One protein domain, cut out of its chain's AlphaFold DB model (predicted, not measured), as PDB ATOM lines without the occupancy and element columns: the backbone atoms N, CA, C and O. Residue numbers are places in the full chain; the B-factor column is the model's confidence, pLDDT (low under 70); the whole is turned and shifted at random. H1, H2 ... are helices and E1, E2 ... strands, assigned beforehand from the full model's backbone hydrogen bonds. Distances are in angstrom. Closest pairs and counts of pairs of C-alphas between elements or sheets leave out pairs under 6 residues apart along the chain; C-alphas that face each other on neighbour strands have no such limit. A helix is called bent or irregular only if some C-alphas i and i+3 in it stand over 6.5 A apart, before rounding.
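Overview. This is residues 12 to 99 and 147 to 227 of the 445 residues of an uncharacterized protein of Fontimonas thermophila (UniProt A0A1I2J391). Long loops wind round a small two-strand hairpin, E3 and E4, near the middle, with five helices, H1 to H5, gathered on one side and two very short ones, H6 and H7, toward the other end. A second hairpin, E1 and E2, lies beside residues 51 to 58 of the longest helix, H3. The printed part has 169 residues, in the order H1 H2 H3 H4 H5 E1 E2 E3 E4 H6 H7; each sheet is one antiparallel pair. The class is mostly helix, with 56 residues in named helices and 14 in named strands; under half of the 169 printed residues are in named elements. The whole is compact, with a radius of gyration of the C-alphas of 16.4 A and spans of 47 by 46 by 35 A.

Arrangement. E1, residues 169 to 172, and E2, residues 178 to 181, form an antiparallel hairpin at 138 degrees, with N 171 and O 179 within hydrogen-bond range at 2.9 A. H3, residues 42 to 58, comes closest to E1 at the C-alphas of Leu 55 and Gly 170, 6.7 A apart. H2, residues 37 to 40, and H3 touch only at the corner, closest at the C-alphas of Val 38 and Ala 44, 5.1 A. H5, residues 74 to 82, touches H2, closest at the C-alphas of Ala 39 and Leu 80, 5.0 A. H1, residues 26 to 32, touches H5 about perpendicular at 87 degrees, closest at the C-alphas of Arg 31 and Gly 76, 3.8 A. H4, residues 60 to 70, only just touches H1, with 3 pairs of C-alphas within 8 A, the closest being Thr 26 and Phe 70 at 4.7 A. H4 is irregular: C-alphas 61 and 64 are 7.1 A apart. E3, residues 198 to 200, and E4, residues 205 to 207, form the other antiparallel hairpin, with N 206 and O 199 within hydrogen-bond range at 2.9 A. H6, residues 209 to 212, and H7, residues 217 to 220, touch no helix. Every O i to N i+4 pair is within hydrogen-bond range in H1, H3 and H5, and 5 of 7 in H4; H2, H6 and H7 are too short for such a pair.

Along the chain. H1 begins at C-alpha 26, (343.130, 470.201, 350.670). H3 spans 24.3 A from first to last C-alpha, H4 16.1 A, H5 11.6 A, E1 10.4 A and E2 10.2 A. H7 ends at C-alpha 220, (371.788, 454.860, 343.844).

Size, cuts and confidence. The C-alphas farthest apart, Asn 87 and Asn 190, are 49.4 A apart. Residues 100 to 146 are not printed, and C-alphas 99 and 147 are 9.6 A apart across this cut, in the link from H5 to E1. The link from E2 to E3, 16 residues, is long. The mean pLDDT of the printed part is 90.7, and no printed residue is under 70.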
ATOM      1  N   PHE A  12     366.076 459.960 330.179       98.12
ATOM      2  CA  PHE A  12     364.830 460.703 330.348       98.12
ATOM      3  C   PHE A  12     365.088 462.158 330.729       98.12
ATOM      4  O   PHE A  12     366.035 462.474 331.443       98.12
ATOM      5  N   PHE A  13     364.187 463.036 330.314       98.38
ATOM      6  CA  PHE A  13     363.880 464.258 331.042       98.38
ATOM      7  C   PHE A  13     362.667 463.986 331.930       98.38
ATOM      8  O   PHE A  13     361.657 463.458 331.460       98.38
ATOM      9  N   ALA A  14     362.770 464.333 333.210       98.12
ATOM     10  CA  ALA A  14     361.687 464.209 334.171       98.12
ATOM     11  C   ALA A  14     360.475 465.059 333.765       98.12
ATOM     12  O   ALA A  14     360.596 466.043 333.031       98.12
ATOM     13  N   ALA A  15     359.301 464.724 334.280       97.38
ATOM     14  CA  ALA A  15     358.126 465.557 334.125       97.38
ATOM     15  C   ALA A  15     358.357 466.971 334.680       97.38
ATOM     16  O   ALA A  15     359.211 467.212 335.544       97.38
ATOM     17  N   GLN A  16     357.540 467.916 334.218       95.31
ATOM     18  CA  GLN A  16     357.391 469.177 334.930       95.31
ATOM     19  C   GLN A  16     356.820 468.923 336.328       95.31
ATOM     20  O   GLN A  16     356.101 467.954 336.570       95.31
ATOM     21  N   GLN A  17     357.118 469.828 337.252       95.31
ATOM     22  CA  GLN A  17     356.560 469.759 338.591       95.31
ATOM     23  C   GLN A  17     355.034 469.946 338.551       95.31
ATOM     24  O   GLN A  17     354.539 470.917 337.972       95.31
ATOM     25  N   GLY A  18     354.294 469.042 339.200       94.38
ATOM     26  CA  GLY A  18     352.853 469.203 339.401       94.38
ATOM     27  C   GLY A  18     352.547 470.396 340.310       94.38
ATOM     28  O   GLY A  18     353.279 470.665 341.268       94.38
ATOM     29  N   CYS A  19     351.457 471.121 340.040       94.06
ATOM     30  CA  CYS A  19     351.112 472.319 340.821       94.06
ATOM     31  C   CYS A  19     350.899 472.015 342.316       94.06
ATOM     32  O   CYS A  19     351.273 472.818 343.164       94.06
ATOM     33  N   GLY A  20     350.385 470.825 342.643       94.25
ATOM     34  CA  GLY A  20     350.082 470.403 344.011       94.25
ATOM     35  C   GLY A  20     351.266 469.804 344.768       94.25
ATOM     36  O   GLY A  20     351.089 469.357 345.896       94.25
ATOM     37  N   ARG A  21     352.471 469.778 344.178       95.50
ATOM     38  CA  ARG A  21     353.638 469.067 344.732       95.50
ATOM     39  C   ARG A  21     353.943 469.425 346.192       95.50
ATOM     40  O   ARG A  21     354.315 468.556 346.976       95.50
ATOM     41  N   ASN A  22     353.816 470.705 346.540       95.62
ATOM     42  CA  ASN A  22     354.177 471.238 347.857       95.62
ATOM     43  C   ASN A  22     352.981 471.442 348.794       95.62
ATOM     44  O   ASN A  22     353.176 471.936 349.907       95.62
ATOM     45  N   ALA A  23     351.772 471.091 348.358       95.69
ATOM     46  CA  ALA A  23     350.599 471.165 349.208       95.69
ATOM     47  C   ALA A  23     350.711 470.158 350.355       95.69
ATOM     48  O   ALA A  23     351.314 469.096 350.199       95.69
ATOM     49  N   ARG A  24     350.126 470.495 351.505       95.62
ATOM     50  CA  ARG A  24     350.099 469.618 352.688       95.62
ATOM     51  C   ARG A  24     348.696 469.174 353.080       95.62
ATOM     52  O   ARG A  24     348.553 468.344 353.968       95.62
ATOM     53  N   ASN A  25     347.678 469.791 352.490       95.19
ATOM     54  CA  ASN A  25     346.279 469.691 352.891       95.19
ATOM     55  C   ASN A  25     345.375 470.162 351.725       95.19
ATOM     56  O   ASN A  25     345.881 470.759 350.760       95.19
ATOM     57  N   THR A  26     344.060 469.916 351.786       93.50
ATOM     58  CA  THR A  26     343.130 470.201 350.670       93.50
ATOM     59  C   THR A  26     343.197 471.669 350.202       93.50
ATOM     60  O   THR A  26     343.300 471.952 349.005       93.50
ATOM     61  N   SER A  27     343.108 472.642 351.118       92.69
ATOM     62  CA  SER A  27     343.015 474.067 350.748       92.69
ATOM     63  C   SER A  27     344.334 474.641 350.232       92.69
ATOM     64  O   SER A  27     344.325 475.565 349.417       92.69
ATOM     65  N   GLU A  28     345.481 474.110 350.654       95.06
ATOM     66  CA  GLU A  28     346.766 474.433 350.030       95.06
ATOM     67  C   GLU A  28     346.848 473.886 348.610       95.06
ATOM     68  O   GLU A  28     347.234 474.621 347.705       95.06
ATOM     69  N   PHE A  29     346.396 472.651 348.387       94.31
ATOM     70  CA  PHE A  29     346.368 472.057 347.053       94.31
ATOM     71  C   PHE A  29     345.508 472.881 346.091       94.31
ATOM     72  O   PHE A  29     345.938 473.211 344.990       94.31
ATOM     73  N   LEU A  30     344.318 473.298 346.526       91.62
ATOM     74  CA  LEU A  30     343.422 474.146 345.732       91.62
ATOM     75  C   LEU A  30     343.954 475.572 345.531       91.62
ATOM     76  O   LEU A  30     343.596 476.228 344.551       91.62
ATOM     77  N   ARG A  31     344.795 476.080 346.440       91.81
ATOM     78  CA  ARG A  31     345.512 477.351 346.248       91.81
ATOM     79  C   ARG A  31     346.586 477.196 345.175       91.81
ATOM     80  O   ARG A  31     346.672 478.047 344.295       91.81
ATOM     81  N   ASP A  32     347.392 476.146 345.278       92.44
ATOM     82  CA  ASP A  32     348.556 475.927 344.418       92.44
ATOM     83  C   ASP A  32     348.135 475.454 343.012       92.44
ATOM     84  O   ASP A  32     348.813 475.745 342.027       92.44
ATOM     85  N   CYS A  33     346.955 474.833 342.900       91.75
ATOM     86  CA  CYS A  33     346.295 474.425 341.659       91.75
ATOM     87  C   CYS A  33     344.958 475.174 341.432       91.75
ATOM     88  O   CYS A  33     343.885 474.564 341.473       91.75
ATOM     89  N   PRO A  34     344.976 476.492 341.166       84.94
ATOM     90  CA  PRO A  34     343.783 477.343 341.206       84.94
ATOM     91  C   PRO A  34     342.777 477.114 340.067       84.94
ATOM     92  O   PRO A  34     341.641 477.574 340.168       84.94
ATOM     93  N   ASN A  35     343.164 476.436 338.977       87.00
ATOM     94  CA  ASN A  35     342.322 476.278 337.786       87.00
ATOM     95  C   ASN A  35     342.133 474.816 337.351       87.00
ATOM     96  O   ASN A  35     342.163 474.482 336.162       87.00
ATOM     97  N   LEU A  36     341.960 473.928 338.328       88.50
ATOM     98  CA  LEU A  36     341.582 472.539 338.077       88.50
ATOM     99  C   LEU A  36     340.161 472.459 337.495       88.50
ATOM    100  O   LEU A  36     339.302 473.235 337.920       88.50
ATOM    101  N   PRO A  37     339.859 471.494 336.606       85.75
ATOM    102  CA  PRO A  37     338.510 471.308 336.066       85.75
ATOM    103  C   PRO A  37     337.426 471.198 337.147       85.75
ATOM    104  O   PRO A  37     336.354 471.782 337.002       85.75
ATOM    105  N   VAL A  38     337.742 470.531 338.264       81.69
ATOM    106  CA  VAL A  38     336.834 470.368 339.412       81.69
ATOM    107  C   VAL A  38     336.472 471.695 340.090       81.69
ATOM    108  O   VAL A  38     335.371 471.841 340.608       81.69
ATOM    109  N   ALA A  39     337.375 472.678 340.059       80.50
ATOM    110  CA  ALA A  39     337.149 474.004 340.625       80.50
ATOM    111  C   ALA A  39     336.560 474.963 339.579       80.50
ATOM    112  O   ALA A  39     335.636 475.711 339.879       80.50
ATOM    113  N   ALA A  40     337.049 474.939 338.338       81.88
ATOM    114  CA  ALA A  40     336.667 475.885 337.291       81.88
ATOM    115  C   ALA A  40     335.241 475.663 336.750       81.88
ATOM    116  O   ALA A  40     334.532 476.626 336.456       81.88
ATOM    117  N   ASN A  41     334.786 474.410 336.647       85.62
ATOM    118  CA  ASN A  41     333.488 474.068 336.067       85.62
ATOM    119  C   ASN A  41     332.379 473.999 337.139       85.62
ATOM    120  O   ASN A  41     332.518 473.319 338.152       85.62
ATOM    121  N   MET A  42     331.260 474.694 336.912       86.81
ATOM    122  CA  MET A  42     330.145 474.746 337.868       86.81
ATOM    123  C   MET A  42     329.448 473.394 338.065       86.81
ATOM    124  O   MET A  42     329.124 473.047 339.199       86.81
ATOM    125  N   ASP A  43     329.255 472.622 336.999       90.19
ATOM    126  CA  ASP A  43     328.651 471.291 337.077       90.19
ATOM    127  C   ASP A  43     329.565 470.328 337.843       90.19
ATOM    128  O   ASP A  43     329.095 469.572 338.691       90.19
ATOM    129  N   ALA A  44     330.884 470.423 337.634       88.69
ATOM    130  CA  ALA A  44     331.867 469.638 338.379       88.69
ATOM    131  C   ALA A  44     331.858 469.972 339.880       88.69
ATOM    132  O   ALA A  44     331.902 469.062 340.704       88.69
ATOM    133  N   ARG A  45     331.731 471.253 340.254       89.19
ATOM    134  CA  ARG A  45     331.581 471.656 341.662       89.19
ATOM    135  C   ARG A  45     330.286 471.142 342.286       89.19
ATOM    136  O   ARG A  45     330.302 470.684 343.426       89.19
ATOM    137  N   ASN A  46     329.175 471.205 341.553       90.25
ATOM    138  CA  ASN A  46     327.888 470.685 342.022       90.25
ATOM    139  C   ASN A  46     327.954 469.167 342.242       90.25
ATOM    140  O   ASN A  46     327.474 468.673 343.262       90.25
ATOM    141  N   GLN A  47     328.594 468.443 341.323       90.56
ATOM    142  CA  GLN A  47     328.824 467.009 341.458       90.56
ATOM    143  C   GLN A  47     329.751 466.697 342.640       90.56
ATOM    144  O   GLN A  47     329.421 465.846 343.459       90.56
ATOM    145  N   LEU A  48     330.849 467.443 342.802       89.75
ATOM    146  CA  LEU A  48     331.751 467.308 343.946       89.75
ATOM    147  C   LEU A  48     331.009 467.509 345.277       89.75
ATOM    148  O   LEU A  48     331.186 466.724 346.203       89.75
ATOM    149  N   LEU A  49     330.137 468.518 345.374       89.44
ATOM    150  CA  LEU A  49     329.316 468.739 346.567       89.44
ATOM    151  C   LEU A  49     328.375 467.556 346.839       89.44
ATOM    152  O   LEU A  49     328.239 467.136 347.992       89.44
ATOM    153  N   ALA A  50     327.741 467.007 345.800       90.94
ATOM    154  CA  ALA A  50     326.901 465.818 345.923       90.94
ATOM    155  C   ALA A  50     327.712 464.606 346.411       90.94
ATOM    156  O   ALA A  50     327.281 463.898 347.322       90.94
ATOM    157  N   ASP A  51     328.915 464.412 345.871       89.75
ATOM    158  CA  ASP A  51     329.804 463.308 346.219       89.75
ATOM    159  C   ASP A  51     330.338 463.401 347.650       89.75
ATOM    160  O   ASP A  51     330.342 462.387 348.354       89.75
ATOM    161  N   VAL A  52     330.727 464.599 348.098       89.12
ATOM    162  CA  VAL A  52     331.133 464.874 349.488       89.12
ATOM    163  C   VAL A  52     329.964 464.660 350.443       89.12
ATOM    164  O   VAL A  52     330.125 464.033 351.488       89.12
ATOM    165  N   THR A  53     328.765 465.119 350.074       89.44
ATOM    166  CA  THR A  53     327.556 464.911 350.887       89.44
ATOM    167  C   THR A  53     327.252 463.422 351.032       89.44
ATOM    168  O   THR A  53     327.029 462.947 352.143       89.44
ATOM    169  N   ALA A  54     327.297 462.664 349.934       89.06
ATOM    170  CA  ALA A  54     327.105 461.218 349.960       89.06
ATOM    171  C   ALA A  54     328.169 460.511 350.818       89.06
ATOM    172  O   ALA A  54     327.840 459.580 351.550       89.06
ATOM    173  N   LEU A  55     329.422 460.973 350.766       88.25
ATOM    174  CA  LEU A  55     330.523 460.425 351.557       88.25
ATOM    175  C   LEU A  55     330.317 460.640 353.064       88.25
ATOM    176  O   LEU A  55     330.427 459.696 353.846       88.25
ATOM    177  N   ILE A  56     329.945 461.859 353.466       86.69
ATOM    178  CA  ILE A  56     329.656 462.205 354.867       86.69
ATOM    179  C   ILE A  56     328.426 461.445 355.374       86.69
ATOM    180  O   ILE A  56     328.425 460.974 356.508       86.69
ATOM    181  N   LEU A  57     327.383 461.293 354.551       89.25
ATOM    182  CA  LEU A  57     326.193 460.523 354.924       89.25
ATOM    183  C   LEU A  57     326.502 459.031 355.104       89.25
ATOM    184  O   LEU A  57     325.957 458.410 356.015       89.25
ATOM    185  N   ALA A  58     327.374 458.466 354.266       85.81
ATOM    186  CA  ALA A  58     327.797 457.072 354.371       85.81
ATOM    187  C   ALA A  58     328.672 456.817 355.609       85.81
ATOM    188  O   ALA A  58     328.598 455.740 356.199       85.81
ATOM    189  N   ASN A  59     329.475 457.800 356.030       84.62
ATOM    190  CA  ASN A  59     330.298 457.692 357.231       84.62
ATOM    191  C   ASN A  59     330.423 459.039 357.978       84.62
ATOM    192  O   ASN A  59     331.425 459.751 357.842       84.62
ATOM    193  N   PRO A  60     329.450 459.369 358.847       85.69
ATOM    194  CA  PRO A  60     329.443 460.636 359.580       85.69
ATOM    195  C   PRO A  60     330.646 460.825 360.512       85.69
ATOM    196  O   PRO A  60     331.015 461.954 360.835       85.69
ATOM    197  N   THR A  61     331.281 459.728 360.941       85.12
ATOM    198  CA  THR A  61     332.432 459.768 361.855       85.12
ATOM    199  C   THR A  61     333.714 460.278 361.196       85.12
ATOM    200  O   THR A  61     334.646 460.652 361.901       85.12
ATOM    201  N   ALA A  62     333.751 460.362 359.863       79.06
ATOM    202  CA  ALA A  62     334.906 460.841 359.111       79.06
ATOM    203  C   ALA A  62     334.961 462.375 358.951       79.06
ATOM    204  O   ALA A  62     335.987 462.911 358.526       79.06
ATOM    205  N   LEU A  63     333.889 463.095 359.314       83.75
ATOM    206  CA  LEU A  63     333.799 464.553 359.175       83.75
ATOM    207  C   LEU A  63     334.920 465.324 359.905       83.75
ATOM    208  O   LEU A  63     335.465 466.248 359.302       83.75
ATOM    209  N   PRO A  64     335.322 464.974 361.147       85.62
ATOM    210  CA  PRO A  64     336.432 465.654 361.812       85.62
ATOM    211  C   PRO A  64     337.744 465.559 361.024       85.62
ATOM    212  O   PRO A  64     338.447 466.558 360.922       85.62
ATOM    213  N   GLY A  65     338.027 464.394 360.425       82.00
ATOM    214  CA  GLY A  65     339.213 464.165 359.594       82.00
ATOM    215  C   GLY A  65     339.218 465.026 358.330       82.00
ATOM    216  O   GLY A  65     340.215 465.670 358.009       82.00
ATOM    217  N   LEU A  66     338.061 465.124 357.667       82.88
ATOM    218  CA  LEU A  66     337.888 465.972 356.489       82.88
ATOM    219  C   LEU A  66     338.068 467.463 356.819       82.88
ATOM    220  O   LEU A  66     338.690 468.195 356.058       82.88
ATOM    221  N   ILE A  67     337.564 467.916 357.972       83.62
ATOM    222  CA  ILE A  67     337.746 469.300 358.436       83.62
ATOM    223  C   ILE A  67     339.215 469.569 358.787       83.62
ATOM    224  O   ILE A  67     339.725 470.639 358.458       83.62
ATOM    225  N   SER A  68     339.898 468.619 359.437       82.81
ATOM    226  CA  SER A  68     341.312 468.783 359.791       82.81
ATOM    227  C   SER A  68     342.230 468.831 358.570       82.81
ATOM    228  O   SER A  68     343.140 469.657 358.554       82.81
ATOM    229  N   ASP A  69     341.971 468.019 357.539       85.81
ATOM    230  CA  ASP A  69     342.727 468.069 356.280       85.81
ATOM    231  C   ASP A  69     342.313 469.244 355.388       85.81
ATOM    232  O   ASP A  69     343.091 469.680 354.548       85.81
ATOM    233  N   PHE A  70     341.130 469.838 355.560       87.62
ATOM    234  CA  PHE A  70     340.761 470.935 354.672       87.62
ATOM    235  C   PHE A  70     341.730 472.122 354.789       87.62
ATOM    236  O   PHE A  70     342.076 472.742 353.786       87.62
ATOM    237  N   GLY A  71     342.235 472.407 355.993       87.00
ATOM    238  CA  GLY A  71     343.152 473.517 356.252       87.00
ATOM    239  C   GLY A  71     342.467 474.892 356.222       87.00
ATOM    240  O   GLY A  71     341.243 475.010 356.198       87.00
ATOM    241  N   THR A  72     343.263 475.965 356.264       88.62
ATOM    242  CA  THR A  72     342.771 477.347 356.454       88.62
ATOM    243  C   THR A  72     343.154 478.304 355.319       88.62
ATOM    244  O   THR A  72     343.093 479.525 355.486       88.62
ATOM    245  N   SER A  73     343.597 477.792 354.168       89.19
ATOM    246  CA  SER A  73     344.056 478.620 353.048       89.19
ATOM    247  C   SER A  73     342.878 479.298 352.345       89.19
ATOM    248  O   SER A  73     342.240 478.724 351.464       89.19
ATOM    249  N   LEU A  74     342.605 480.558 352.704       89.19
ATOM    250  CA  LEU A  74     341.510 481.342 352.122       89.19
ATOM    251  C   LEU A  74     341.527 481.380 350.578       89.19
ATOM    252  O   LEU A  74     340.462 481.186 349.992       89.19
ATOM    253  N   PRO A  75     342.675 481.557 349.888       87.94
ATOM    254  CA  PRO A  75     342.695 481.516 348.426       87.94
ATOM    255  C   PRO A  75     342.225 480.175 347.845       87.94
ATOM    256  O   PRO A  75     341.487 480.168 346.866       87.94
ATOM    257  N   GLY A  76     342.594 479.045 348.458       86.94
ATOM    258  CA  GLY A  76     342.148 477.728 347.997       86.94
ATOM    259  C   GLY A  76     340.649 477.513 348.193       86.94
ATOM    260  O   GLY A  76     339.977 476.975 347.316       86.94
ATOM    261  N   ILE A  77     340.106 478.016 349.304       87.44
ATOM    262  CA  ILE A  77     338.663 477.993 349.576       87.44
ATOM    263  C   ILE A  77     337.908 478.838 348.547       87.44
ATOM    264  O   ILE A  77     336.888 478.406 348.015       87.44
ATOM    265  N   ILE A  78     338.424 480.026 348.225       86.69
ATOM    266  CA  ILE A  78     337.848 480.888 347.190       86.69
ATOM    267  C   ILE A  78     337.890 480.191 345.827       86.69
ATOM    268  O   ILE A  78     336.871 480.194 345.143       86.69
ATOM    269  N   ASN A  79     339.001 479.549 345.454       85.94
ATOM    270  CA  ASN A  79     339.103 478.818 344.184       85.94
ATOM    271  C   ASN A  79     338.049 477.708 344.076       85.94
ATOM    272  O   ASN A  79     337.436 477.544 343.021       85.94
ATOM    273  N   LEU A  80     337.801 476.981 345.170       86.56
ATOM    274  CA  LEU A  80     336.767 475.951 345.215       86.56
ATOM    275  C   LEU A  80     335.355 476.529 345.117       86.56
ATOM    276  O   LEU A  80     334.525 475.948 344.434       86.56
ATOM    277  N   LEU A  81     335.056 477.641 345.794       86.06
ATOM    278  CA  LEU A  81     333.689 478.171 345.888       86.06
ATOM    279  C   LEU A  81     333.307 479.090 344.721       86.06
ATOM    280  O   LEU A  81     332.237 478.940 344.134       86.06
ATOM    281  N   ALA A  82     334.166 480.054 344.397       84.94
ATOM    282  CA  ALA A  82     333.911 481.063 343.371       84.94
ATOM    283  C   ALA A  82     334.169 480.540 341.949       84.94
ATOM    284  O   ALA A  82     333.753 481.165 340.975       84.94
ATOM    285  N   GLY A  83     334.818 479.378 341.845       75.12
ATOM    286  CA  GLY A  83     335.365 478.860 340.607       75.12
ATOM    287  C   GLY A  83     336.649 479.589 340.230       75.12
ATOM    288  O   GLY A  83     336.745 480.811 340.341       75.12
ATOM    289  N   GLY A  84     337.657 478.822 339.811       76.38
ATOM    290  CA  GLY A  84     338.916 479.367 339.301       76.38
ATOM    291  C   GLY A  84     338.707 480.344 338.136       76.38
ATOM    292  O   GLY A  84     337.602 480.526 337.629       76.38
ATOM    293  N   ASN A  85     339.782 480.989 337.683       79.69
ATOM    294  CA  ASN A  85     339.689 481.931 336.566       79.69
ATOM    295  C   ASN A  85     339.318 481.193 335.258       79.69
ATOM    296  O   ASN A  85     340.168 480.479 334.723       79.69
ATOM    297  N   PRO A  86     338.122 481.422 334.673       75.94
ATOM    298  CA  PRO A  86     337.672 480.696 333.482       75.94
ATOM    299  C   PRO A  86     338.508 480.999 332.231       75.94
ATOM    300  O   PRO A  86     338.454 480.247 331.264       75.94
ATOM    301  N   ASN A  87     339.279 482.091 332.242       81.88
ATOM    302  CA  ASN A  87     340.161 482.483 331.142       81.88
ATOM    303  C   ASN A  87     341.617 482.039 331.357       81.88
ATOM    304  O   ASN A  87     342.457 482.267 330.487       81.88
ATOM    305  N   ALA A  88     341.949 481.463 332.516       84.12
ATOM    306  CA  ALA A  88     343.276 480.908 332.744       84.12
ATOM    307  C   ALA A  88     343.393 479.517 332.087       84.12
ATOM    308  O   ALA A  88     342.393 478.810 331.959       84.12
ATOM    309  N   PRO A  89     344.604 479.077 331.704       84.88
ATOM    310  CA  PRO A  89     344.853 477.683 331.343       84.88
ATOM    311  C   PRO A  89     344.583 476.749 332.526       84.88
ATOM    312  O   PRO A  89     344.788 477.138 333.681       84.88
ATOM    313  N   HIS A  90     344.139 475.522 332.257       86.44
ATOM    314  CA  HIS A  90     343.960 474.531 333.316       86.44
ATOM    315  C   HIS A  90     345.291 474.198 333.991       86.44
ATOM    316  O   HIS A  90     346.319 474.038 333.336       86.44
ATOM    317  N   SER A  91     345.261 474.098 335.318       86.44
ATOM    318  CA  SER A  91     346.407 473.625 336.091       86.44
ATOM    319  C   SER A  91     346.521 472.107 335.959       86.44
ATOM    320  O   SER A  91     345.504 471.416 336.010       86.44
ATOM    321  N   ASN A  92     347.743 471.585 335.840       89.44
ATOM    322  CA  ASN A  92     347.987 470.148 335.890       89.44
ATOM    323  C   ASN A  92     348.595 469.761 337.245       89.44
ATOM    324  O   ASN A  92     349.722 470.144 337.576       89.44
ATOM    325  N   ALA A  93     347.821 469.025 338.041       88.75
ATOM    326  CA  ALA A  93     348.271 468.513 339.328       88.75
ATOM    327  C   ALA A  93     349.118 467.241 339.204       88.75
ATOM    328  O   ALA A  93     349.851 466.939 340.138       88.75
ATOM    329  N   ILE A  94     349.023 466.521 338.080       88.25
ATOM    330  CA  ILE A  94     349.721 465.256 337.845       88.25
ATOM    331  C   ILE A  94     350.243 465.234 336.400       88.25
ATOM    332  O   ILE A  94     349.539 464.878 335.460       88.25
ATOM    333  N   GLN A  95     351.507 465.611 336.221       90.75
ATOM    334  CA  GLN A  95     352.161 465.756 334.912       90.75
ATOM    335  C   GLN A  95     352.635 464.402 334.331       90.75
ATOM    336  O   GLN A  95     353.819 464.236 334.040       90.75
ATOM    337  N   LEU A  96     351.741 463.409 334.203       91.62
ATOM    338  CA  LEU A  96     352.100 462.054 333.728       91.62
ATOM    339  C   LEU A  96     352.557 462.018 332.264       91.62
ATOM    340  O   LEU A  96     353.329 461.145 331.882       91.62
ATOM    341  N   ASP A  97     352.091 462.962 331.454       92.12
ATOM    342  CA  ASP A  97     352.454 463.165 330.051       92.12
ATOM    343  C   ASP A  97     353.710 464.039 329.870       92.12
ATOM    344  O   ASP A  97     354.146 464.282 328.747       92.12
ATOM    345  N   GLY A  98     354.298 464.511 330.974       92.31
ATOM    346  CA  GLY A  98     355.451 465.406 330.989       92.31
ATOM    347  C   GLY A  98     356.833 464.778 330.732       92.31
ATOM    348  O   GLY A  98     357.691 465.503 330.222       92.31
ATOM    349  N   PRO A  99     357.124 463.510 331.098       96.56
ATOM    350  CA  PRO A  99     358.430 462.912 330.825       96.56
ATOM    351  C   PRO A  99     358.756 462.841 329.330       96.56
ATOM    352  O   PRO A  99     357.889 462.549 328.509       96.56
ATOM    353  N   ALA A 147     361.454 457.215 337.947       98.12
ATOM    354  CA  ALA A 147     362.294 458.350 338.320       98.12
ATOM    355  C   ALA A 147     361.834 459.646 337.630       98.12
ATOM    356  O   ALA A 147     361.715 460.693 338.270       98.12
ATOM    357  N   ALA A 148     361.518 459.587 336.335       98.06
ATOM    358  CA  ALA A 148     361.049 460.736 335.570       98.06
ATOM    359  C   ALA A 148     359.700 461.279 336.074       98.06
ATOM    360  O   ALA A 148     359.434 462.471 335.931       98.06
ATOM    361  N   LEU A 149     358.876 460.449 336.715       97.44
ATOM    362  CA  LEU A 149     357.608 460.850 337.326       97.44
ATOM    363  C   LEU A 149     357.753 461.381 338.763       97.44
ATOM    364  O   LEU A 149     356.793 461.935 339.303       97.44
ATOM    365  N   GLY A 150     358.940 461.309 339.372       96.31
ATOM    366  CA  GLY A 150     359.215 461.828 340.720       96.31
ATOM    367  C   GLY A 150     358.698 463.256 340.997       96.31
ATOM    368  O   GLY A 150     358.100 463.482 342.051       96.31
ATOM    369  N   PRO A 151     358.810 464.227 340.071       96.44
ATOM    370  CA  PRO A 151     358.313 465.592 340.274       96.44
ATOM    371  C   PRO A 151     356.784 465.777 340.230       96.44
ATOM    372  O   PRO A 151     356.300 466.875 340.520       96.44
ATOM    373  N   THR A 152     356.016 464.755 339.834       94.94
ATOM    374  CA  THR A 152     354.606 464.925 339.432       94.94
ATOM    375  C   THR A 152     353.621 465.039 340.594       94.94
ATOM    376  O   THR A 152     352.767 465.919 340.555       94.94
ATOM    377  N   LEU A 153     353.729 464.181 341.611       94.94
ATOM    378  CA  LEU A 153     352.818 464.125 342.758       94.94
ATOM    379  C   LEU A 153     353.359 464.920 343.959       94.94
ATOM    380  O   LEU A 153     354.312 465.701 343.849       94.94
ATOM    381  N   THR A 154     352.706 464.759 345.112       95.88
ATOM    382  CA  THR A 154     353.056 465.465 346.347       95.88
ATOM    383  C   THR A 154     354.378 464.974 346.933       95.88
ATOM    384  O   THR A 154     354.910 463.909 346.601       95.88
ATOM    385  N   ARG A 155     354.899 465.752 347.878       96.00
ATOM    386  CA  ARG A 155     356.067 465.395 348.687       96.00
ATOM    387  C   ARG A 155     355.693 464.746 350.023       96.00
ATOM    388  O   ARG A 155     356.532 464.677 350.907       96.00
ATOM    389  N   CYS A 156     354.462 464.260 350.198       96.19
ATOM    390  CA  CYS A 156     353.996 463.749 351.496       96.19
ATOM    391  C   CYS A 156     354.698 462.470 351.980       96.19
ATOM    392  O   CYS A 156     354.600 462.124 353.148       96.19
ATOM    393  N   HIS A 157     355.478 461.818 351.118       94.94
ATOM    394  CA  HIS A 157     356.414 460.766 351.516       94.94
ATOM    395  C   HIS A 157     357.574 461.286 352.398       94.94
ATOM    396  O   HIS A 157     358.249 460.496 353.048       94.94
ATOM    397  N   ASP A 158     357.838 462.600 352.427       95.25
ATOM    398  CA  ASP A 158     358.758 463.229 353.377       95.25
ATOM    399  C   ASP A 158     358.006 463.554 354.684       95.25
ATOM    400  O   ASP A 158     357.157 464.454 354.690       95.25
ATOM    401  N   PRO A 159     358.329 462.905 355.820       93.38
ATOM    402  CA  PRO A 159     357.644 463.152 357.091       93.38
ATOM    403  C   PRO A 159     357.774 464.608 357.568       93.38
ATOM    404  O   PRO A 159     356.925 465.101 358.311       93.38
ATOM    405  N   ASN A 160     358.793 465.346 357.113       94.56
ATOM    406  CA  ASN A 160     358.980 466.751 357.477       94.56
ATOM    407  C   ASN A 160     357.987 467.690 356.779       94.56
ATOM    408  O   ASN A 160     357.837 468.848 357.188       94.56
ATOM    409  N   MET A 161     357.283 467.220 355.744       93.81
ATOM    410  CA  MET A 161     356.221 467.996 355.110       93.81
ATOM    411  C   MET A 161     355.018 468.187 356.033       93.81
ATOM    412  O   MET A 161     354.336 469.201 355.894       93.81
ATOM    413  N   ASN A 162     354.814 467.296 357.014       93.88
ATOM    414  CA  ASN A 162     353.666 467.316 357.924       93.88
ATOM    415  C   ASN A 162     352.340 467.408 357.149       93.88
ATOM    416  O   ASN A 162     351.540 468.318 357.380       93.88
ATOM    417  N   CYS A 163     352.151 466.510 356.178       95.56
ATOM    418  CA  CYS A 163     350.883 466.422 355.467       95.56
ATOM    419  C   CYS A 163     349.761 466.043 356.439       95.56
ATOM    420  O   CYS A 163     349.986 465.342 357.426       95.56
ATOM    421  N   ALA A 164     348.563 466.561 356.189       94.56
ATOM    422  CA  ALA A 164     347.435 466.398 357.098       94.56
ATOM    423  C   ALA A 164     346.836 464.982 357.062       94.56
ATOM    424  O   ALA A 164     346.166 464.589 358.017       94.56
ATOM    425  N   GLY A 165     347.139 464.207 356.017       93.88
ATOM    426  CA  GLY A 165     346.700 462.830 355.871       93.88
ATOM    427  C   GLY A 165     345.369 462.697 355.164       93.88
ATOM    428  O   GLY A 165     344.752 463.659 354.704       93.88
ATOM    429  N   SER A 166     344.898 461.463 355.106       92.81
ATOM    430  CA  SER A 166     343.585 461.151 354.563       92.81
ATOM    431  C   SER A 166     342.740 460.375 355.558       92.81
ATOM    432  O   SER A 166     343.239 459.686 356.444       92.81
ATOM    433  N   SER A 167     341.421 460.498 355.432       89.69
ATOM    434  CA  SER A 167     340.478 459.902 356.386       89.69
ATOM    435  C   SER A 167     339.395 459.078 355.709       89.69
ATOM    436  O   SER A 167     339.029 458.014 356.206       89.69
ATOM    437  N   ILE A 168     338.861 459.574 354.595       89.56
ATOM    438  CA  ILE A 168     337.797 458.919 353.848       89.56
ATOM    439  C   ILE A 168     337.803 459.380 352.395       89.56
ATOM    440  O   ILE A 168     337.923 460.579 352.128       89.56
ATOM    441  N   GLY A 169     337.593 458.429 351.490       89.81
ATOM    442  CA  GLY A 169     337.435 458.668 350.063       89.81
ATOM    443  C   GLY A 169     336.327 457.807 349.460       89.81
ATOM    444  O   GLY A 169     335.836 456.849 350.065       89.81
ATOM    445  N   GLY A 170     335.895 458.185 348.262       89.00
ATOM    446  CA  GLY A 170     334.943 457.448 347.442       89.00
ATOM    447  C   GLY A 170     335.648 456.788 346.260       89.00
ATOM    448  O   GLY A 170     336.585 457.343 345.686       89.00
ATOM    449  N   GLY A 171     335.201 455.595 345.891       87.88
ATOM    450  CA  GLY A 171     335.741 454.826 344.776       87.88
ATOM    451  C   GLY A 171     334.695 453.907 344.163       87.88
ATOM    452  O   GLY A 171     333.503 454.019 344.460       87.88
ATOM    453  N   PHE A 172     335.158 452.991 343.320       88.31
ATOM    454  CA  PHE A 172     334.325 451.979 342.684       88.31
ATOM    455  C   PHE A 172     334.867 450.589 343.010       88.31
ATOM    456  O   PHE A 172     336.083 450.398 343.037       88.31
ATOM    457  N   ASP A 173     333.970 449.644 343.285       87.50
ATOM    458  CA  ASP A 173     334.325 448.232 343.408       87.50
ATOM    459  C   ASP A 173     334.457 447.560 342.026       87.50
ATOM    460  O   ASP A 173     334.217 448.168 340.980       87.50
ATOM    461  N   GLU A 174     334.824 446.279 342.021       86.69
ATOM    462  CA  GLU A 174     334.955 445.451 340.811       86.69
ATOM    463  C   GLU A 174     333.657 445.316 339.992       86.69
ATOM    464  O   GLU A 174     333.704 445.035 338.795       86.69
ATOM    465  N   ASN A 175     332.500 445.551 340.615       93.94
ATOM    466  CA  ASN A 175     331.186 445.502 339.977       93.94
ATOM    467  C   ASN A 175     330.741 446.883 339.464       93.94
ATOM    468  O   ASN A 175     329.642 447.017 338.923       93.94
ATOM    469  N   GLY A 176     331.570 447.918 339.637       90.25
ATOM    470  CA  GLY A 176     331.262 449.299 339.278       90.25
ATOM    471  C   GLY A 176     330.315 450.001 340.256       90.25
ATOM    472  O   GLY A 176     329.818 451.085 339.944       90.25
ATOM    473  N   ASN A 177     330.053 449.430 341.436       91.00
ATOM    474  CA  ASN A 177     329.268 450.101 342.467       91.00
ATOM    475  C   ASN A 177     330.124 451.147 343.176       91.00
ATOM    476  O   ASN A 177     331.299 450.924 343.465       91.00
ATOM    477  N   ARG A 178     329.510 452.279 343.528       85.44
ATOM    478  CA  ARG A 178     330.180 453.303 344.331       85.44
ATOM    479  C   ARG A 178     330.360 452.805 345.763       85.44
ATOM    480  O   ARG A 178     329.381 452.477 346.432       85.44
ATOM    481  N   VAL A 179     331.597 452.812 346.242       88.69
ATOM    482  CA  VAL A 179     331.979 452.402 347.598       88.69
ATOM    483  C   VAL A 179     332.769 453.504 348.295       88.69
ATOM    484  O   VAL A 179     333.284 454.423 347.659       88.69
ATOM    485  N   THR A 180     332.857 453.421 349.617       89.81
ATOM    486  CA  THR A 180     333.685 454.315 350.433       89.81
ATOM    487  C   THR A 180     334.852 453.537 351.014       89.81
ATOM    488  O   THR A 180     334.659 452.410 351.472       89.81
ATOM    489  N   TYR A 181     336.033 454.140 351.062       89.44
ATOM    490  CA  TYR A 181     337.218 453.581 351.709       89.44
ATOM    491  C   TYR A 181     337.750 454.537 352.782       89.44
ATOM    492  O   TYR A 181     337.485 455.738 352.743       89.44
ATOM    493  N   GLY A 182     338.446 453.979 353.776       90.00
ATOM    494  CA  GLY A 182     339.049 454.736 354.878       90.00
ATOM    495  C   GLY A 182     340.302 455.502 354.454       90.00
ATOM    496  O   GLY A 182     340.503 455.763 353.273       90.00
ATOM    497  N   SER A 183     341.160 455.847 355.415       91.25
ATOM    498  CA  SER A 183     342.458 456.471 355.133       91.25
ATOM    499  C   SER A 183     343.271 455.650 354.128       91.25
ATOM    500  O   SER A 183     343.250 454.417 354.159       91.25
ATOM    501  N   SER A 184     343.988 456.341 353.245       93.38
ATOM    502  CA  SER A 184     345.002 455.731 352.381       93.38
ATOM    503  C   SER A 184     346.421 456.070 352.817       93.38
ATOM    504  O   SER A 184     347.354 455.777 352.069       93.38
ATOM    505  N   ASP A 185     346.600 456.666 353.996       94.19
ATOM    506  CA  ASP A 185     347.930 456.817 354.574       94.19
ATOM    507  C   ASP A 185     348.586 455.442 354.747       94.19
ATOM    508  O   ASP A 185     347.914 454.438 355.012       94.19
ATOM    509  N   PHE A 186     349.894 455.380 354.530       93.19
ATOM    510  CA  PHE A 186     350.624 454.125 354.566       93.19
ATOM    511  C   PHE A 186     350.581 453.511 355.967       93.19
ATOM    512  O   PHE A 186     350.515 454.198 356.991       93.19
ATOM    513  N   VAL A 187     350.661 452.186 355.999       90.00
ATOM    514  CA  VAL A 187     350.769 451.416 357.234       90.00
ATOM    515  C   VAL A 187     352.030 450.570 357.199       90.00
ATOM    516  O   VAL A 187     352.371 449.981 356.171       90.00
ATOM    517  N   ASP A 188     352.738 450.524 358.322       87.38
ATOM    518  CA  ASP A 188     353.902 449.665 358.497       87.38
ATOM    519  C   ASP A 188     353.496 448.182 358.610       87.38
ATOM    520  O   ASP A 188     352.316 447.822 358.631       87.38
ATOM    521  N   ALA A 189     354.486 447.294 358.726       85.31
ATOM    522  CA  ALA A 189     354.255 445.855 358.868       85.31
ATOM    523  C   ALA A 189     353.433 445.464 360.116       85.31
ATOM    524  O   ALA A 189     352.903 444.355 360.179       85.31
ATOM    525  N   ASN A 190     353.322 446.354 361.106       88.56
ATOM    526  CA  ASN A 190     352.529 446.150 362.315       88.56
ATOM    527  C   ASN A 190     351.113 446.743 362.192       88.56
ATOM    528  O   ASN A 190     350.343 446.674 363.149       88.56
ATOM    529  N   GLY A 191     350.770 447.336 361.043       86.75
ATOM    530  CA  GLY A 191     349.500 448.019 360.810       86.75
ATOM    531  C   GLY A 191     349.419 449.414 361.435       86.75
ATOM    532  O   GLY A 191     348.328 449.979 361.508       86.75
ATOM    533  N   ASN A 192     350.535 449.978 361.902       89.69
ATOM    534  CA  ASN A 192     350.570 451.339 362.429       89.69
ATOM    535  C   ASN A 192     350.804 452.329 361.291       89.69
ATOM    536  O   ASN A 192     351.594 452.055 360.396       89.69
ATOM    537  N   ASN A 193     350.193 453.508 361.374       90.31
ATOM    538  CA  ASN A 193     350.550 454.658 360.546       90.31
ATOM    539  C   ASN A 193     351.539 455.545 361.335       90.31
ATOM    540  O   ASN A 193     351.118 456.194 362.298       90.31
ATOM    541  N   PRO A 194     352.841 455.565 360.987       90.06
ATOM    542  CA  PRO A 194     353.837 456.362 361.700       90.06
ATOM    543  C   PRO A 194     353.712 457.869 361.436       90.06
ATOM    544  O   PRO A 194     354.043 458.665 362.315       90.06
ATOM    545  N   TYR A 195     353.278 458.262 360.235       94.44
ATOM    546  CA  TYR A 195     353.007 459.648 359.855       94.44
ATOM    547  C   TYR A 195     352.122 459.698 358.595       94.44
ATOM    548  O   TYR A 195     352.255 458.838 357.727       94.44
ATOM    549  N   PRO A 196     351.271 460.723 358.434       94.69
ATOM    550  CA  PRO A 196     350.428 460.824 357.250       94.69
ATOM    551  C   PRO A 196     351.242 461.139 355.987       94.69
ATOM    552  O   PRO A 196     352.009 462.105 355.968       94.69
ATOM    553  N   ASP A 197     351.051 460.351 354.926       95.06
ATOM    554  CA  ASP A 197     351.784 460.462 353.655       95.06
ATOM    555  C   ASP A 197     350.883 460.766 352.446       95.06
ATOM    556  O   ASP A 197     351.318 460.696 351.290       95.06
ATOM    557  N   THR A 198     349.633 461.145 352.708       95.56
ATOM    558  CA  THR A 198     348.656 461.534 351.690       95.56
ATOM    559  C   THR A 198     347.988 462.877 352.003       95.56
ATOM    560  O   THR A 198     348.140 463.442 353.088       95.56
ATOM    561  N   ILE A 199     347.251 463.400 351.022       94.56
ATOM    562  CA  ILE A 199     346.342 464.548 351.165       94.56
ATOM    563  C   ILE A 199     344.942 464.097 350.763       94.56
ATOM    564  O   ILE A 199     344.791 463.421 349.738       94.56
ATOM    565  N   ASN A 200     343.915 464.494 351.514       91.62
ATOM    566  CA  ASN A 200     342.536 464.296 351.082       91.62
ATOM    567  C   ASN A 200     342.144 465.383 350.060       91.62
ATOM    568  O   ASN A 200     342.395 466.563 350.252       91.62
ATOM    569  N   LEU A 201     341.525 465.009 348.944       89.06
ATOM    570  CA  LEU A 201     340.911 465.929 347.977       89.06
ATOM    571  C   LEU A 201     339.396 465.754 347.974       89.06
ATOM    572  O   LEU A 201     338.756 465.657 346.925       89.06
ATOM    573  N   LEU A 202     338.833 465.720 349.181       86.94
ATOM    574  CA  LEU A 202     337.415 465.606 349.514       86.94
ATOM    575  C   LEU A 202     336.743 464.273 349.160       86.94
ATOM    576  O   LEU A 202     335.944 463.769 349.946       86.94
ATOM    577  N   VAL A 203     337.024 463.722 347.980       88.25
ATOM    578  CA  VAL A 203     336.420 462.484 347.460       88.25
ATOM    579  C   VAL A 203     337.454 461.418 347.110       88.25
ATOM    580  O   VAL A 203     337.074 460.292 346.812       88.25
ATOM    581  N   GLY A 204     338.744 461.739 347.161       89.94
ATOM    582  CA  GLY A 204     339.834 460.805 346.903       89.94
ATOM    583  C   GLY A 204     341.151 461.333 347.448       89.94
ATOM    584  O   GLY A 204     341.219 462.478 347.889       89.94
ATOM    585  N   HIS A 205     342.187 460.502 347.453       92.81
ATOM    586  CA  HIS A 205     343.448 460.816 348.127       92.81
ATOM    587  C   HIS A 205     344.598 460.963 347.131       92.81
ATOM    588  O   HIS A 205     344.643 460.270 346.115       92.81
ATOM    589  N   VAL A 206     345.538 461.858 347.431       92.50
ATOM    590  CA  VAL A 206     346.744 462.064 346.620       92.50
ATOM    591  C   VAL A 206     347.972 461.590 347.397       92.50
ATOM    592  O   VAL A 206     348.236 462.129 348.473       92.50
ATOM    593  N   PRO A 207     348.733 460.616 346.869       94.50
ATOM    594  CA  PRO A 207     349.955 460.126 347.500       94.50
ATOM    595  C   PRO A 207     351.170 461.022 347.257       94.50
ATOM    596  O   PRO A 207     351.173 461.935 346.420       94.50
ATOM    597  N   GLY A 208     352.245 460.709 347.980       95.12
ATOM    598  CA  GLY A 208     353.591 461.160 347.655       95.12
ATOM    599  C   GLY A 208     354.187 460.440 346.438       95.12
ATOM    600  O   GLY A 208     353.995 459.237 346.261       95.12
ATOM    601  N   SER A 209     354.992 461.149 345.638       95.75
ATOM    602  CA  SER A 209     355.627 460.577 344.439       95.75
ATOM    603  C   SER A 209     356.447 459.318 344.707       95.75
ATOM    604  O   SER A 209     356.387 458.390 343.911       95.75
ATOM    605  N   ALA A 210     357.194 459.253 345.816       95.88
ATOM    606  CA  ALA A 210     358.032 458.093 346.127       95.88
ATOM    607  C   ALA A 210     357.237 456.803 346.385       95.88
ATOM    608  O   ALA A 210     357.767 455.712 346.186       95.88
ATOM    609  N   ARG A 211     355.973 456.922 346.814       95.06
ATOM    610  CA  ARG A 211     355.080 455.781 347.044       95.06
ATOM    611  C   ARG A 211     354.462 455.276 345.744       95.06
ATOM    612  O   ARG A 211     354.399 454.069 345.535       95.06
ATOM    613  N   SER A 212     354.052 456.186 344.860       95.69
ATOM    614  CA  SER A 212     353.477 455.818 343.560       95.69
ATOM    615  C   SER A 212     354.520 455.376 342.539       95.69
ATOM    616  O   SER A 212     354.276 454.423 341.798       95.69
ATOM    617  N   PHE A 213     355.676 456.042 342.527       96.31
ATOM    618  CA  PHE A 213     356.777 455.844 341.584       96.31
ATOM    619  C   PHE A 213     358.089 455.590 342.346       96.31
ATOM    620  O   PHE A 213     358.994 456.433 342.343       96.31
ATOM    621  N   PRO A 214     358.210 454.458 343.062       96.06
ATOM    622  CA  PRO A 214     359.468 454.108 343.708       96.06
ATOM    623  C   PRO A 214     360.568 453.995 342.650       96.06
ATOM    624  O   PRO A 214     360.367 453.375 341.615       96.06
ATOM    625  N   SER A 215     361.739 454.565 342.915       96.94
ATOM    626  CA  SER A 215     362.877 454.486 342.000       96.94
ATOM    627  C   SER A 215     364.154 454.099 342.731       96.94
ATOM    628  O   SER A 215     364.385 454.530 343.865       96.94
ATOM    629  N   PHE A 216     364.990 453.291 342.085       98.31
ATOM    630  CA  PHE A 216     366.256 452.782 342.605       98.31
ATOM    631  C   PHE A 216     367.448 453.582 342.084       98.31
ATOM    632  O   PHE A 216     368.363 453.885 342.854       98.31
ATOM    633  N   VAL A 217     367.409 454.026 340.825       98.19
ATOM    634  CA  VAL A 217     368.469 454.843 340.222       98.19
ATOM    635  C   VAL A 217     368.663 456.186 340.934       98.19
ATOM    636  O   VAL A 217     369.798 456.646 341.068       98.19
ATOM    637  N   ILE A 218     367.591 456.811 341.439       98.00
ATOM    638  CA  ILE A 218     367.697 458.096 342.148       98.00
ATOM    639  C   ILE A 218     368.495 457.942 343.461       98.00
ATOM    640  O   ILE A 218     369.522 458.616 343.597       98.00
ATOM    641  N   PRO A 219     368.132 457.037 344.395       97.81
ATOM    642  CA  PRO A 219     368.942 456.768 345.586       97.81
ATOM    643  C   PRO A 219     370.324 456.192 345.301       97.81
ATOM    644  O   PRO A 219     371.270 456.517 346.018       97.81
ATOM    645  N   TYR A 220     370.477 455.368 344.259       98.31
ATOM    646  CA  TYR A 220     371.788 454.860 343.844       98.31
ATOM    647  C   TYR A 220     372.771 456.001 343.547       98.31
ATOM    648  O   TYR A 220     373.940 455.935 343.921       98.31
ATOM    649  N   ARG A 221     372.274 457.092 342.949       97.38
ATOM    650  CA  ARG A 221     373.034 458.316 342.651       97.38
ATOM    651  C   ARG A 221     373.089 459.312 343.820       97.38
ATOM    652  O   ARG A 221     373.527 460.444 343.634       97.38
ATOM    653  N   GLY A 222     372.654 458.911 345.017       97.06
ATOM    654  CA  GLY A 222     372.665 459.738 346.229       97.06
ATOM    655  C   GLY A 222     371.502 460.729 346.348       97.06
ATOM    656  O   GLY A 222     371.526 461.581 347.233       97.06
ATOM    657  N   GLY A 223     370.501 460.642 345.469       96.50
ATOM    658  CA  GLY A 223     369.273 461.427 345.567       96.50
ATOM    659  C   GLY A 223     368.278 460.847 346.574       96.50
ATOM    660  O   GLY A 223     368.425 459.728 347.058       96.50
ATOM    661  N   ILE A 224     367.223 461.606 346.859       96.69
ATOM    662  CA  ILE A 224     366.074 461.124 347.633       96.69
ATOM    663  C   ILE A 224     364.991 460.716 346.630       96.69
ATOM    664  O   ILE A 224     364.683 461.470 345.703       96.69
ATOM    665  N   VAL A 225     364.453 459.503 346.770       95.50
ATOM    666  CA  VAL A 225     363.400 458.988 345.880       95.50
ATOM    667  C   VAL A 225     362.199 459.938 345.873       95.50
ATOM    668  O   VAL A 225     361.797 460.430 346.917       95.50
ATOM    669  N   GLY A 226     361.652 460.238 344.693       94.75
ATOM    670  CA  GLY A 226     360.539 461.184 344.546       94.75
ATOM    671  C   GLY A 226     360.918 462.667 344.663       94.75
ATOM    672  O   GLY A 226     360.057 463.512 344.423       94.75
ATOM    673  N   GLU A 227     362.177 463.000 344.974       95.75
ATOM    674  CA  GLU A 227     362.691 464.373 345.137       95.75
ATOM    675  C   GLU A 227     363.707 464.791 344.071       95.75
ATOM    676  O   GLU A 227     364.355 465.836 344.181       95.75
TER     677      GLU A 227